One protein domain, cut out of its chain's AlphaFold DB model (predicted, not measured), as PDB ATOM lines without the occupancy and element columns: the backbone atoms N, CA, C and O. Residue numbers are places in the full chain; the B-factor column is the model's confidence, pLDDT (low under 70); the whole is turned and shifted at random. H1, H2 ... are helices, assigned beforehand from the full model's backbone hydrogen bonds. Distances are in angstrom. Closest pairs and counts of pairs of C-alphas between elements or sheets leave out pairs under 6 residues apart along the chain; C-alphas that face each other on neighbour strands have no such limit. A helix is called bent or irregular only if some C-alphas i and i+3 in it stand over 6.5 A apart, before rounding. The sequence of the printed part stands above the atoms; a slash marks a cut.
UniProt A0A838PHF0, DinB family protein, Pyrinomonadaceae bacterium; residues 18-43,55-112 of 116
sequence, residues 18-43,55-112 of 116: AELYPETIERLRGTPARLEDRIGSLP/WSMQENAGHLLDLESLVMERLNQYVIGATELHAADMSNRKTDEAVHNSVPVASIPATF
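AT A GLANCE: This is residues 18 to 43 and 55 to 112 of the 116 residues of the protein "DinB family protein" of Pyrinomonadaceae bacterium (UniProt A0A838PHF0). One long helix, H3, runs through the middle of a flat, loose assembly, with H1 and H2 end to end along one side of it and, on the other side, the stretch 80 to 92 folding back alongside it to the short H4. The short H5 packs on both H2 and H3, touching H3 with residues 61 to 65 of that helix alone, while residues 18 to 28 of H1 stick out free. The printed part has 84 residues with five named helices, in the order H1, H2, H3, H4, H5, and no named strand; its class is all helix. It is loose, with a radius of gyration of the C-alphas of 14.8 A, and spans 45 by 31 by 17 A.

IN THESE COORDINATES: Find C-alpha 18 at (-30.105, 7.636, -6.274); here H1 begins and runs through residues 18 to 29, 17.7 A from first to last C-alpha. It is only just irregular: C-alphas 19 and 22 are 6.9 A apart. H2 follows at residues 31 to 39, 12.2 A long. After the cut, look for C-alpha 57 at (-13.047, 37.598, -5.602), where H3 starts; it holds residues 57 to 79 and is 33.8 A long. H4 is residues 93 to 97, and H5, residues 107 to 111, ends at C-alpha 111, (-28.058, 35.429, 1.609).

HOW THE PARTS SIT: Begin with H3, the hub, which touches three helices. With its residues 57 to 61 alone it only just touches H2, with 3 pairs of C-alphas within 8 A; the closest C-alphas are those of Leu 35 and Ala 61, 7.1 A apart. H2 and H3 run opposite ways at a shallow tilt of 6 degrees. H3 touches H5 with residues 61 to 65 alone, the closest C-alphas being Gly 62 and Ile 108 at 6.1 A. H5 also touches H2, where the C-alphas of Pro 32 and Pro 109, the closest, are 4.5 A apart. H3 touches H4 with residues 59 to 66 alone, closest at the C-alphas of His 63 and Thr 95, 5.5 A. H1 and H2 meet only through their link, and H1 and H3 are apart. Every O i to N i+4 pair is within hydrogen-bond range in H2, H4 and H5; the figures are 5 of 8 in H1 and 17 of 19 in H3.

THE WHOLE: The two C-alphas farthest apart are those of Pro 43 and Thr 83, 46.0 A. Residues 44 to 54 are not printed, and C-alphas 43 and 55 are 16.3 A apart across this cut, on the link from H2 to H3. The link from H3 to H4 is long, with 13 residues; that from H1 to H2 is tight. The mean pLDDT of the printed part is 94.7, and no printed residue is under 70.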
ATOM      1  N   ALA A  18     -29.403   6.475  -6.820       90.38
ATOM      2  CA  ALA A  18     -30.105   7.636  -6.274       90.38
ATOM      3  C   ALA A  18     -29.870   7.825  -4.765       90.38
ATOM      4  O   ALA A  18     -29.953   8.929  -4.233       90.38
ATOM      5  N   GLU A  19     -29.499   6.751  -4.080       94.56
ATOM      6  CA  GLU A  19     -29.140   6.710  -2.670       94.56
ATOM      7  C   GLU A  19     -27.922   7.588  -2.338       94.56
ATOM      8  O   GLU A  19     -27.736   7.940  -1.176       94.56
ATOM      9  N   LEU A  20     -27.118   7.983  -3.335       90.75
ATOM     10  CA  LEU A  20     -25.979   8.889  -3.156       90.75
ATOM     11  C   LEU A  20     -26.345  10.378  -3.289       90.75
ATOM     12  O   LEU A  20     -25.527  11.245  -2.965       90.75
ATOM     13  N   TYR A  21     -27.559  10.722  -3.738       89.19
ATOM     14  CA  TYR A  21     -27.973  12.126  -3.860       89.19
ATOM     15  C   TYR A  21     -27.918  12.920  -2.547       89.19
ATOM     16  O   TYR A  21     -27.484  14.076  -2.613       89.19
ATOM     17  N   PRO A  22     -28.247  12.358  -1.364       93.38
ATOM     18  CA  PRO A  22     -28.076  13.064  -0.096       93.38
ATOM     19  C   PRO A  22     -26.656  13.610   0.098       93.38
ATOM     20  O   PRO A  22     -26.496  14.758   0.494       93.38
ATOM     21  N   GLU A  23     -25.612  12.867  -0.281       92.75
ATOM     22  CA  GLU A  23     -24.226  13.349  -0.172       92.75
ATOM     23  C   GLU A  23     -23.932  14.537  -1.096       92.75
ATOM     24  O   GLU A  23     -23.129  15.417  -0.775       92.75
ATOM     25  N   THR A  24     -24.553  14.553  -2.275       88.81
ATOM     26  CA  THR A  24     -24.417  15.657  -3.233       88.81
ATOM     27  C   THR A  24     -25.126  16.902  -2.713       88.81
ATOM     28  O   THR A  24     -24.571  18.000  -2.789       88.81
ATOM     29  N   ILE A  25     -26.307  16.724  -2.118       91.00
ATOM     30  CA  ILE A  25     -27.067  17.796  -1.473       91.00
ATOM     31  C   ILE A  25     -26.276  18.369  -0.292       91.00
ATOM     32  O   ILE A  25     -26.119  19.583  -0.218       91.00
ATOM     33  N   GLU A  26     -25.683  17.538   0.568       93.94
ATOM     34  CA  GLU A  26     -24.844  18.016   1.680       93.94
ATOM     35  C   GLU A  26     -23.614  18.797   1.192       93.94
ATOM     36  O   GLU A  26     -23.234  19.830   1.753       93.94
ATOM     37  N   ARG A  27     -22.996  18.358   0.088       91.50
ATOM     38  CA  ARG A  27     -21.917  19.126  -0.548       91.50
ATOM     39  C   ARG A  27     -22.404  20.495  -1.018       91.50
ATOM     40  O   ARG A  27     -21.693  21.467  -0.761       91.50
ATOM     41  N   LEU A  28     -23.574  20.572  -1.652       90.62
ATOM     42  CA  LEU A  28     -24.178  21.826  -2.106       90.62
ATOM     43  C   LEU A  28     -24.542  22.742  -0.926       90.62
ATOM     44  O   LEU A  28     -24.162  23.913  -0.938       90.62
ATOM     45  N   ARG A  29     -25.170  22.202   0.128       91.69
ATOM     46  CA  ARG A  29     -25.524  22.921   1.368       91.69
ATOM     47  C   ARG A  29     -24.319  23.547   2.063       91.69
ATOM     48  O   ARG A  29     -24.433  24.602   2.666       91.69
ATOM     49  N   GLY A  30     -23.138  22.945   1.937       94.50
ATOM     50  CA  GLY A  30     -21.905  23.516   2.485       94.50
ATOM     51  C   GLY A  30     -21.326  24.707   1.703       94.50
ATOM     52  O   GLY A  30     -20.221  25.139   2.022       94.50
ATOM     53  N   THR A  31     -21.980  25.204   0.646       93.69
ATOM     54  CA  THR A  31     -21.499  26.355  -0.146       93.69
ATOM     55  C   THR A  31     -21.288  27.624   0.693       93.69
ATOM     56  O   THR A  31     -20.158  28.120   0.679       93.69
ATOM     57  N   PRO A  32     -22.274  28.132   1.464       94.62
ATOM     58  CA  PRO A  32     -22.094  29.342   2.273       94.62
ATOM     59  C   PRO A  32     -20.940  29.225   3.275       94.62
ATOM     60  O   PRO A  32     -20.082  30.105   3.312       94.62
ATOM     61  N   ALA A  33     -20.833  28.105   3.997       95.38
ATOM     62  CA  ALA A  33     -19.748  27.882   4.959       95.38
ATOM     63  C   ALA A  33     -18.357  27.875   4.297       95.38
ATOM     64  O   ALA A  33     -17.392  28.410   4.840       95.38
ATOM     65  N   ARG A  34     -18.235  27.290   3.096       95.94
ATOM     66  CA  ARG A  34     -16.971  27.308   2.340       95.94
ATOM     67  C   ARG A  34     -16.645  28.689   1.790       95.94
ATOM     68  O   ARG A  34     -15.469  29.016   1.686       95.94
ATOM     69  N   LEU A  35     -17.649  29.481   1.413       95.81
ATOM     70  CA  LEU A  35     -17.424  30.868   1.021       95.81
ATOM     71  C   LEU A  35     -16.917  31.675   2.211       95.81
ATOM     72  O   LEU A  35     -15.860  32.287   2.095       95.81
ATOM     73  N   GLU A  36     -17.600  31.601   3.352       96.12
ATOM     74  CA  GLU A  36     -17.207  32.289   4.583       96.12
ATOM     75  C   GLU A  36     -15.756  31.978   4.987       96.12
ATOM     76  O   GLU A  36     -14.968  32.906   5.161       96.12
ATOM     77  N   ASP A  37     -15.362  30.698   5.015       97.00
ATOM     78  CA  ASP A  37     -13.977  30.275   5.294       97.00
ATOM     79  C   ASP A  37     -12.955  30.879   4.315       97.00
ATOM     80  O   ASP A  37     -11.849  31.258   4.699       97.00
ATOM     81  N   ARG A  38     -13.309  30.974   3.028       96.06
ATOM     82  CA  ARG A  38     -12.372  31.371   1.969       96.06
ATOM     83  C   ARG A  38     -12.198  32.876   1.834       96.06
ATOM     84  O   ARG A  38     -11.119  33.303   1.424       96.06
ATOM     85  N   ILE A  39     -13.239  33.660   2.109       95.75
ATOM     86  CA  ILE A  39     -13.247  35.103   1.819       95.75
ATOM     87  C   ILE A  39     -13.489  35.975   3.055       95.75
ATOM     88  O   ILE A  39     -13.190  37.164   3.009       95.75
ATOM     89  N   GLY A  40     -13.985  35.413   4.163       94.62
ATOM     90  CA  GLY A  40     -14.441  36.181   5.324       94.62
ATOM     91  C   GLY A  40     -13.341  36.925   6.085       94.62
ATOM     92  O   GLY A  40     -13.603  37.980   6.653       94.62
ATOM     93  N   SER A  41     -12.103  36.419   6.078       95.75
ATOM     94  CA  SER A  41     -10.969  37.045   6.778       95.75
ATOM     95  C   SER A  41     -10.087  37.920   5.883       95.75
ATOM     96  O   SER A  41      -9.064  38.430   6.345       95.75
ATOM     97  N   LEU A  42     -10.403  38.032   4.591       97.56
ATOM     98  CA  LEU A  42      -9.580  38.780   3.645       97.56
ATOM     99  C   LEU A  42      -9.905  40.281   3.709       97.56
ATOM    100  O   LEU A  42     -11.062  40.654   3.905       97.56
ATOM    101  N   PRO A  43      -8.905  41.161   3.523       97.44
ATOM    102  CA  PRO A  43      -9.143  42.598   3.496       97.44
ATOM    103  C   PRO A  43      -9.958  42.997   2.257       97.44
ATOM    104  O   PRO A  43      -9.826  42.388   1.189       97.44
ATOM    105  N   TRP A  55     -13.606  39.620 -13.054       97.56
ATOM    106  CA  TRP A  55     -14.271  39.784 -11.768       97.56
ATOM    107  C   TRP A  55     -13.303  39.695 -10.589       97.56
ATOM    108  O   TRP A  55     -12.355  38.902 -10.601       97.56
ATOM    109  N   SER A  56     -13.596  40.478  -9.555       97.88
ATOM    110  CA  SER A  56     -12.969  40.392  -8.239       97.88
ATOM    111  C   SER A  56     -13.332  39.080  -7.531       97.88
ATOM    112  O   SER A  56     -14.211  38.331  -7.969       97.88
ATOM    113  N   MET A  57     -12.683  38.776  -6.404       97.75
ATOM    114  CA  MET A  57     -13.047  37.598  -5.602       97.75
ATOM    115  C   MET A  57     -14.490  37.694  -5.096       97.75
ATOM    116  O   MET A  57     -15.220  36.704  -5.114       97.75
ATOM    117  N   GLN A  58     -14.905  38.891  -4.682       98.00
ATOM    118  CA  GLN A  58     -16.244  39.137  -4.165       98.00
ATOM    119  C   GLN A  58     -17.313  39.088  -5.268       98.00
ATOM    120  O   GLN A  58     -18.381  38.532  -5.040       98.00
ATOM    121  N   GLU A  59     -17.018  39.552  -6.485       98.19
ATOM    122  CA  GLU A  59     -17.907  39.373  -7.645       98.19
ATOM    123  C   GLU A  59     -18.035  37.896  -8.046       98.19
ATOM    124  O   GLU A  59     -19.136  37.438  -8.333       98.19
ATOM    125  N   ASN A  60     -16.948  37.113  -7.983       97.31
ATOM    126  CA  ASN A  60     -17.021  35.661  -8.189       97.31
ATOM    127  C   ASN A  60     -17.885  34.967  -7.119       97.31
ATOM    128  O   ASN A  60     -18.644  34.057  -7.442       97.31
ATOM    129  N   ALA A  61     -17.784  35.382  -5.852       96.94
ATOM    130  CA  ALA A  61     -18.639  34.860  -4.785       96.94
ATOM    131  C   ALA A  61     -20.112  35.255  -5.000       96.94
ATOM    132  O   ALA A  61     -20.997  34.409  -4.881       96.94
ATOM    133  N   GLY A  62     -20.365  36.511  -5.375       96.69
ATOM    134  CA  GLY A  62     -21.698  37.017  -5.700       96.69
ATOM    135  C   GLY A  62     -22.327  36.313  -6.904       96.69
ATOM    136  O   GLY A  62     -23.514  36.012  -6.884       96.69
ATOM    137  N   HIS A  63     -21.529  35.930  -7.902       96.25
ATOM    138  CA  HIS A  63     -22.004  35.131  -9.032       96.25
ATOM    139  C   HIS A  63     -22.586  33.775  -8.599       96.25
ATOM    140  O   HIS A  63     -23.591  33.326  -9.147       96.25
ATOM    141  N   LEU A  64     -21.993  33.116  -7.596       94.62
ATOM    142  CA  LEU A  64     -22.537  31.855  -7.079       94.62
ATOM    143  C   LEU A  64     -23.915  32.055  -6.440       94.62
ATOM    144  O   LEU A  64     -24.793  31.216  -6.633       94.62
ATOM    145  N   LEU A  65     -24.113  33.176  -5.741       94.00
ATOM    146  CA  LEU A  65     -25.417  33.566  -5.206       94.00
ATOM    147  C   LEU A  65     -26.404  33.893  -6.340       94.00
ATOM    148  O   LEU A  65     -27.556  33.468  -6.316       94.00
ATOM    149  N   ASP A  66     -25.953  34.587  -7.389       94.31
ATOM    150  CA  ASP A  66     -26.790  34.906  -8.547       94.31
ATOM    151  C   ASP A  66     -27.318  33.657  -9.260       94.31
ATOM    152  O   ASP A  66     -28.458  33.669  -9.741       94.31
ATOM    153  N   LEU A  67     -26.505  32.598  -9.331       92.56
ATOM    154  CA  LEU A  67     -26.864  31.318  -9.943       92.56
ATOM    155  C   LEU A  67     -27.876  30.520  -9.117       92.56
ATOM    156  O   LEU A  67     -28.639  29.749  -9.701       92.56
ATOM    157  N   GLU A  68     -27.926  30.704  -7.796       90.75
ATOM    158  CA  GLU A  68     -28.849  29.975  -6.920       90.75
ATOM    159  C   GLU A  68     -30.310  30.191  -7.337       90.75
ATOM    160  O   GLU A  68     -31.072  29.232  -7.461       90.75
ATOM    161  N   SER A  69     -30.688  31.428  -7.688       89.25
ATOM    162  CA  SER A  69     -32.051  31.710  -8.154       89.25
ATOM    163  C   SER A  69     -32.395  30.965  -9.447       89.25
ATOM    164  O   SER A  69     -33.509  30.466  -9.590       89.25
ATOM    165  N   LEU A  70     -31.440  30.857 -10.381       92.88
ATOM    166  CA  LEU A  70     -31.629  30.120 -11.635       92.88
ATOM    167  C   LEU A  70     -31.757  28.612 -11.376       92.88
ATOM    168  O   LEU A  70     -32.552  27.939 -12.029       92.88
ATOM    169  N   VAL A  71     -30.991  28.073 -10.424       91.56
ATOM    170  CA  VAL A  71     -31.111  26.668 -10.010       91.56
ATOM    171  C   VAL A  71     -32.506  26.398  -9.448       91.56
ATOM    172  O   VAL A  71     -33.163  25.464  -9.903       91.56
ATOM    173  N   MET A  72     -32.991  27.236  -8.532       91.62
ATOM    174  CA  MET A  72     -34.319  27.071  -7.935       91.62
ATOM    175  C   MET A  72     -35.446  27.202  -8.964       91.62
ATOM    176  O   MET A  72     -36.385  26.406  -8.952       91.62
ATOM    177  N   GLU A  73     -35.342  28.148  -9.902       94.56
ATOM    178  CA  GLU A  73     -36.303  28.275 -11.002       94.56
ATOM    179  C   GLU A  73     -36.364  26.995 -11.848       94.56
ATOM    180  O   GLU A  73     -37.451  26.480 -12.120       94.56
ATOM    181  N   ARG A  74     -35.206  26.434 -12.210       96.31
ATOM    182  CA  ARG A  74     -35.126  25.196 -12.996       96.31
ATOM    183  C   ARG A  74     -35.661  23.986 -12.245       96.31
ATOM    184  O   ARG A  74     -36.319  23.149 -12.855       96.31
ATOM    185  N   LEU A  75     -35.403  23.885 -10.941       94.56
ATOM    186  CA  LEU A  75     -35.971  22.824 -10.108       94.56
ATOM    187  C   LEU A  75     -37.498  22.915 -10.079       94.56
ATOM    188  O   LEU A  75     -38.169  21.908 -10.291       94.56
ATOM    189  N   ASN A  76     -38.054  24.115  -9.916       96.19
ATOM    190  CA  ASN A  76     -39.501  24.320  -9.964       96.19
ATOM    191  C   ASN A  76     -40.086  23.949 -11.334       96.19
ATOM    192  O   ASN A  76     -41.083  23.233 -11.398       96.19
ATOM    193  N   GLN A  77     -39.447  24.376 -12.428       98.00
ATOM    194  CA  GLN A  77     -39.836  24.012 -13.797       98.00
ATOM    195  C   GLN A  77     -39.799  22.497 -14.023       98.00
ATOM    196  O   GLN A  77     -40.713  21.938 -14.628       98.00
ATOM    197  N   TYR A  78     -38.778  21.824 -13.493       96.81
ATOM    198  CA  TYR A  78     -38.676  20.371 -13.548       96.81
ATOM    199  C   TYR A  78     -39.821  19.694 -12.781       96.81
ATOM    200  O   TYR A  78     -40.475  18.805 -13.322       96.81
ATOM    201  N   VAL A  79     -40.117  20.147 -11.557       97.50
ATOM    202  CA  VAL A  79     -41.194  19.599 -10.711       97.50
ATOM    203  C   VAL A  79     -42.569  19.721 -11.373       97.50
ATOM    204  O   VAL A  79     -43.370  18.792 -11.279       97.50
ATOM    205  N   ILE A  80     -42.848  20.824 -12.073       97.94
ATOM    206  CA  ILE A  80     -44.125  21.014 -12.785       97.94
ATOM    207  C   ILE A  80     -44.162  20.345 -14.169       97.94
ATOM    208  O   ILE A  80     -45.160  20.472 -14.877       97.94
ATOM    209  N   GLY A  81     -43.092  19.653 -14.574       97.88
ATOM    210  CA  GLY A  81     -43.016  18.968 -15.864       97.88
ATOM    211  C   GLY A  81     -42.930  19.914 -17.064       97.88
ATOM    212  O   GLY A  81     -43.489  19.612 -18.119       97.88
ATOM    213  N   ALA A  82     -42.263  21.064 -16.916       98.31
ATOM    214  CA  ALA A  82     -42.029  21.977 -18.030       98.31
ATOM    215  C   ALA A  82     -41.287  21.263 -19.172       98.31
ATOM    216  O   ALA A  82     -40.353  20.492 -18.947       98.31
ATOM    217  N   THR A  83     -41.687  21.543 -20.413       97.62
ATOM    218  CA  THR A  83     -41.066  20.947 -21.606       97.62
ATOM    219  C   THR A  83     -39.642  21.445 -21.839       97.62
ATOM    220  O   THR A  83     -38.845  20.753 -22.464       97.62
ATOM    221  N   GLU A  84     -39.326  22.638 -21.335       97.06
ATOM    222  CA  GLU A  84     -38.012  23.268 -21.414       97.06
ATOM    223  C   GLU A  84     -37.684  23.952 -20.082       97.06
ATOM    224  O   GLU A  84     -38.567  24.485 -19.407       97.06
ATOM    225  N   LEU A  85     -36.402  23.939 -19.711       97.38
ATOM    226  CA  LEU A  85     -35.886  24.643 -18.539       97.38
ATOM    227  C   LEU A  85     -35.273  25.983 -18.954       97.38
ATOM    228  O   LEU A  85     -34.706  26.100 -20.041       97.38
ATOM    229  N   HIS A  86     -35.313  26.972 -18.061       96.00
ATOM    230  CA  HIS A  86     -34.785  28.312 -18.310       96.00
ATOM    231  C   HIS A  86     -33.311  28.263 -18.751       96.00
ATOM    232  O   HIS A  86     -32.472  27.643 -18.086       96.00
ATOM    233  N   ALA A  87     -32.964  28.918 -19.861       94.44
ATOM    234  CA  ALA A  87     -31.599  28.938 -20.388       94.44
ATOM    235  C   ALA A  87     -30.660  29.782 -19.507       94.44
ATOM    236  O   ALA A  87     -31.070  30.769 -18.913       94.44
ATOM    237  N   ALA A  88     -29.385  29.408 -19.404       91.56
ATOM    238  CA  ALA A  88     -28.435  30.243 -18.667       91.56
ATOM    239  C   ALA A  88     -28.091  31.489 -19.494       91.56
ATOM    240  O   ALA A  88     -27.851  31.381 -20.699       91.56
ATOM    241  N   ASP A  89     -28.008  32.647 -18.840       93.31
ATOM    242  CA  ASP A  89     -27.437  33.842 -19.451       93.31
ATOM    243  C   ASP A  89     -25.910  33.713 -19.516       93.31
ATOM    244  O   ASP A  89     -25.205  33.923 -18.532       93.31
ATOM    245  N   MET A  90     -25.397  33.381 -20.701       91.56
ATOM    246  CA  MET A  90     -23.960  33.219 -20.930       91.56
ATOM    247  C   MET A  90     -23.188  34.545 -20.947       91.56
ATOM    248  O   MET A  90     -21.958  34.515 -20.958       91.56
ATOM    249  N   SER A  91     -23.879  35.693 -20.954       93.62
ATOM    250  CA  SER A  91     -23.247  37.009 -20.812       93.62
ATOM    251  C   SER A  91     -22.975  37.383 -19.355       93.62
ATOM    252  O   SER A  91     -22.211  38.308 -19.114       93.62
ATOM    253  N   ASN A  92     -23.553  36.650 -18.393       93.06
ATOM    254  CA  ASN A  92     -23.475  36.935 -16.958       93.06
ATOM    255  C   ASN A  92     -23.940  38.348 -16.567       93.06
ATOM    256  O   ASN A  92     -23.505  38.883 -15.544       93.06
ATOM    257  N   ARG A  93     -24.867  38.935 -17.333       94.81
ATOM    258  CA  ARG A  93     -25.329  40.316 -17.151       94.81
ATOM    259  C   ARG A  93     -25.810  40.592 -15.727       94.81
ATOM    260  O   ARG A  93     -25.510  41.643 -15.175       94.81
ATOM    261  N   LYS A  94     -26.509  39.629 -15.111       94.00
ATOM    262  CA  LYS A  94     -26.974  39.733 -13.716       94.00
ATOM    263  C   LYS A  94     -25.824  40.049 -12.753       94.00
ATOM    264  O   LYS A  94     -25.971  40.930 -11.920       94.00
ATOM    265  N   THR A  95     -24.690  39.366 -12.890       95.06
ATOM    266  CA  THR A  95     -23.530  39.547 -12.010       95.06
ATOM    267  C   THR A  95     -22.809  40.859 -12.283       95.06
ATOM    268  O   THR A  95     -22.428  41.543 -11.335       95.06
ATOM    269  N   ASP A  96     -22.666  41.241 -13.553       94.31
ATOM    270  CA  ASP A  96     -22.042  42.516 -13.921       94.31
ATOM    271  C   ASP A  96     -22.852  43.726 -13.426       94.31
ATOM    272  O   ASP A  96     -22.281  44.742 -13.031       94.31
ATOM    273  N   GLU A  97     -24.182  43.611 -13.391       95.50
ATOM    274  CA  GLU A  97     -25.091  44.668 -12.932       95.50
ATOM    275  C   GLU A  97     -25.349  44.646 -11.411       95.50
ATOM    276  O   GLU A  97     -25.827  45.638 -10.865       95.50
ATOM    277  N   ALA A  98     -25.035  43.550 -10.708       92.62
ATOM    278  CA  ALA A  98     -25.371  43.360  -9.290       92.62
ATOM    279  C   ALA A  98     -24.525  44.195  -8.313       92.62
ATOM    280  O   ALA A  98     -24.869  44.310  -7.137       92.62
ATOM    281  N   VAL A  99     -23.420  44.787  -8.781       94.69
ATOM    282  CA  VAL A  99     -22.528  45.645  -7.979       94.69
ATOM    283  C   VAL A  99     -22.063  44.960  -6.680       94.69
ATOM    284  O   VAL A  99     -21.993  45.583  -5.619       94.69
ATOM    285  N   HIS A 100     -21.707  43.673  -6.752       96.69
ATOM    286  CA  HIS A 100     -21.357  42.841  -5.586       96.69
ATOM    287  C   HIS A 100     -20.243  43.417  -4.701       96.69
ATOM    288  O   HIS A 100     -20.227  43.151  -3.505       96.69
ATOM    289  N   ASN A 101     -19.339  44.240  -5.241       97.38
ATOM    290  CA  ASN A 101     -18.288  44.922  -4.469       97.38
ATOM    291  C   ASN A 101     -18.803  46.085  -3.590       97.38
ATOM    292  O   ASN A 101     -18.044  46.608  -2.780       97.38
ATOM    293  N   SER A 102     -20.063  46.511  -3.742       96.19
ATOM    294  CA  SER A 102     -20.658  47.621  -2.973       96.19
ATOM    295  C   SER A 102     -21.337  47.193  -1.668       96.19
ATOM    296  O   SER A 102     -21.740  48.045  -0.878       96.19
ATOM    297  N   VAL A 103     -21.449  45.885  -1.425       94.38
ATOM    298  CA  VAL A 103     -22.043  45.318  -0.207       94.38
ATOM    299  C   VAL A 103     -20.967  44.686   0.686       94.38
ATOM    300  O   VAL A 103     -19.881  44.351   0.203       94.38
ATOM    301  N   PRO A 104     -21.212  44.507   1.996       95.69
ATOM    302  CA  PRO A 104     -20.301  43.757   2.854       95.69
ATOM    303  C   PRO A 104     -20.134  42.320   2.353       95.69
ATOM    304  O   PRO A 104     -21.125  41.639   2.124       95.69
ATOM    305  N   VAL A 105     -18.902  41.810   2.256       96.12
ATOM    306  CA  VAL A 105     -18.652  40.445   1.747       96.12
ATOM    307  C   VAL A 105     -19.436  39.368   2.508       96.12
ATOM    308  O   VAL A 105     -19.905  38.408   1.907       96.12
ATOM    309  N   ALA A 106     -19.647  39.563   3.814       95.50
ATOM    310  CA  ALA A 106     -20.404  38.652   4.669       95.50
ATOM    311  C   ALA A 106     -21.893  38.553   4.297       95.50
ATOM    312  O   ALA A 106     -22.532  37.556   4.628       95.50
ATOM    313  N   SER A 107     -22.456  39.539   3.586       94.94
ATOM    314  CA  SER A 107     -23.845  39.453   3.132       94.94
ATOM    315  C   SER A 107     -24.029  38.374   2.069       94.94
ATOM    316  O   SER A 107     -25.107  37.801   1.988       94.94
ATOM    317  N   ILE A 108     -22.996  38.062   1.277       95.12
ATOM    318  CA  ILE A 108     -23.078  37.055   0.212       95.12
ATOM    319  C   ILE A 108     -23.384  35.662   0.790       95.12
ATOM    320  O   ILE A 108     -24.459  35.150   0.486       95.12
ATOM    321  N   PRO A 109     -22.534  35.051   1.649       94.81
ATOM    322  CA  PRO A 109     -22.821  33.741   2.234       94.81
ATOM    323  C   PRO A 109     -24.092  33.747   3.094       94.81
ATOM    324  O   PRO A 109     -24.815  32.759   3.090       94.81
ATOM    325  N   ALA A 110     -24.405  34.856   3.773       93.44
ATOM    326  CA  ALA A 110     -25.618  34.977   4.585       93.44
ATOM    327  C   ALA A 110     -26.926  35.025   3.770       93.44
ATOM    328  O   ALA A 110     -27.990  34.787   4.334       93.44
ATOM    329  N   THR A 111     -26.865  35.353   2.473       92.56
ATOM    330  CA  THR A 111     -28.058  35.429   1.609       92.56
ATOM    331  C   THR A 111     -28.405  34.087   0.968       92.56
ATOM    332  O   THR A 111     -29.542  33.925   0.527       92.56
ATOM    333  N   PHE A 112     -27.473  33.124   0.931       89.75
ATOM    334  CA  PHE A 112     -27.796  31.781   0.447       89.75
ATOM    335  C   PHE A 112     -28.945  31.226   1.279       89.75
ATOM    336  O   PHE A 112     -28.891  31.214   2.513       89.75
TER     337      PHE A 112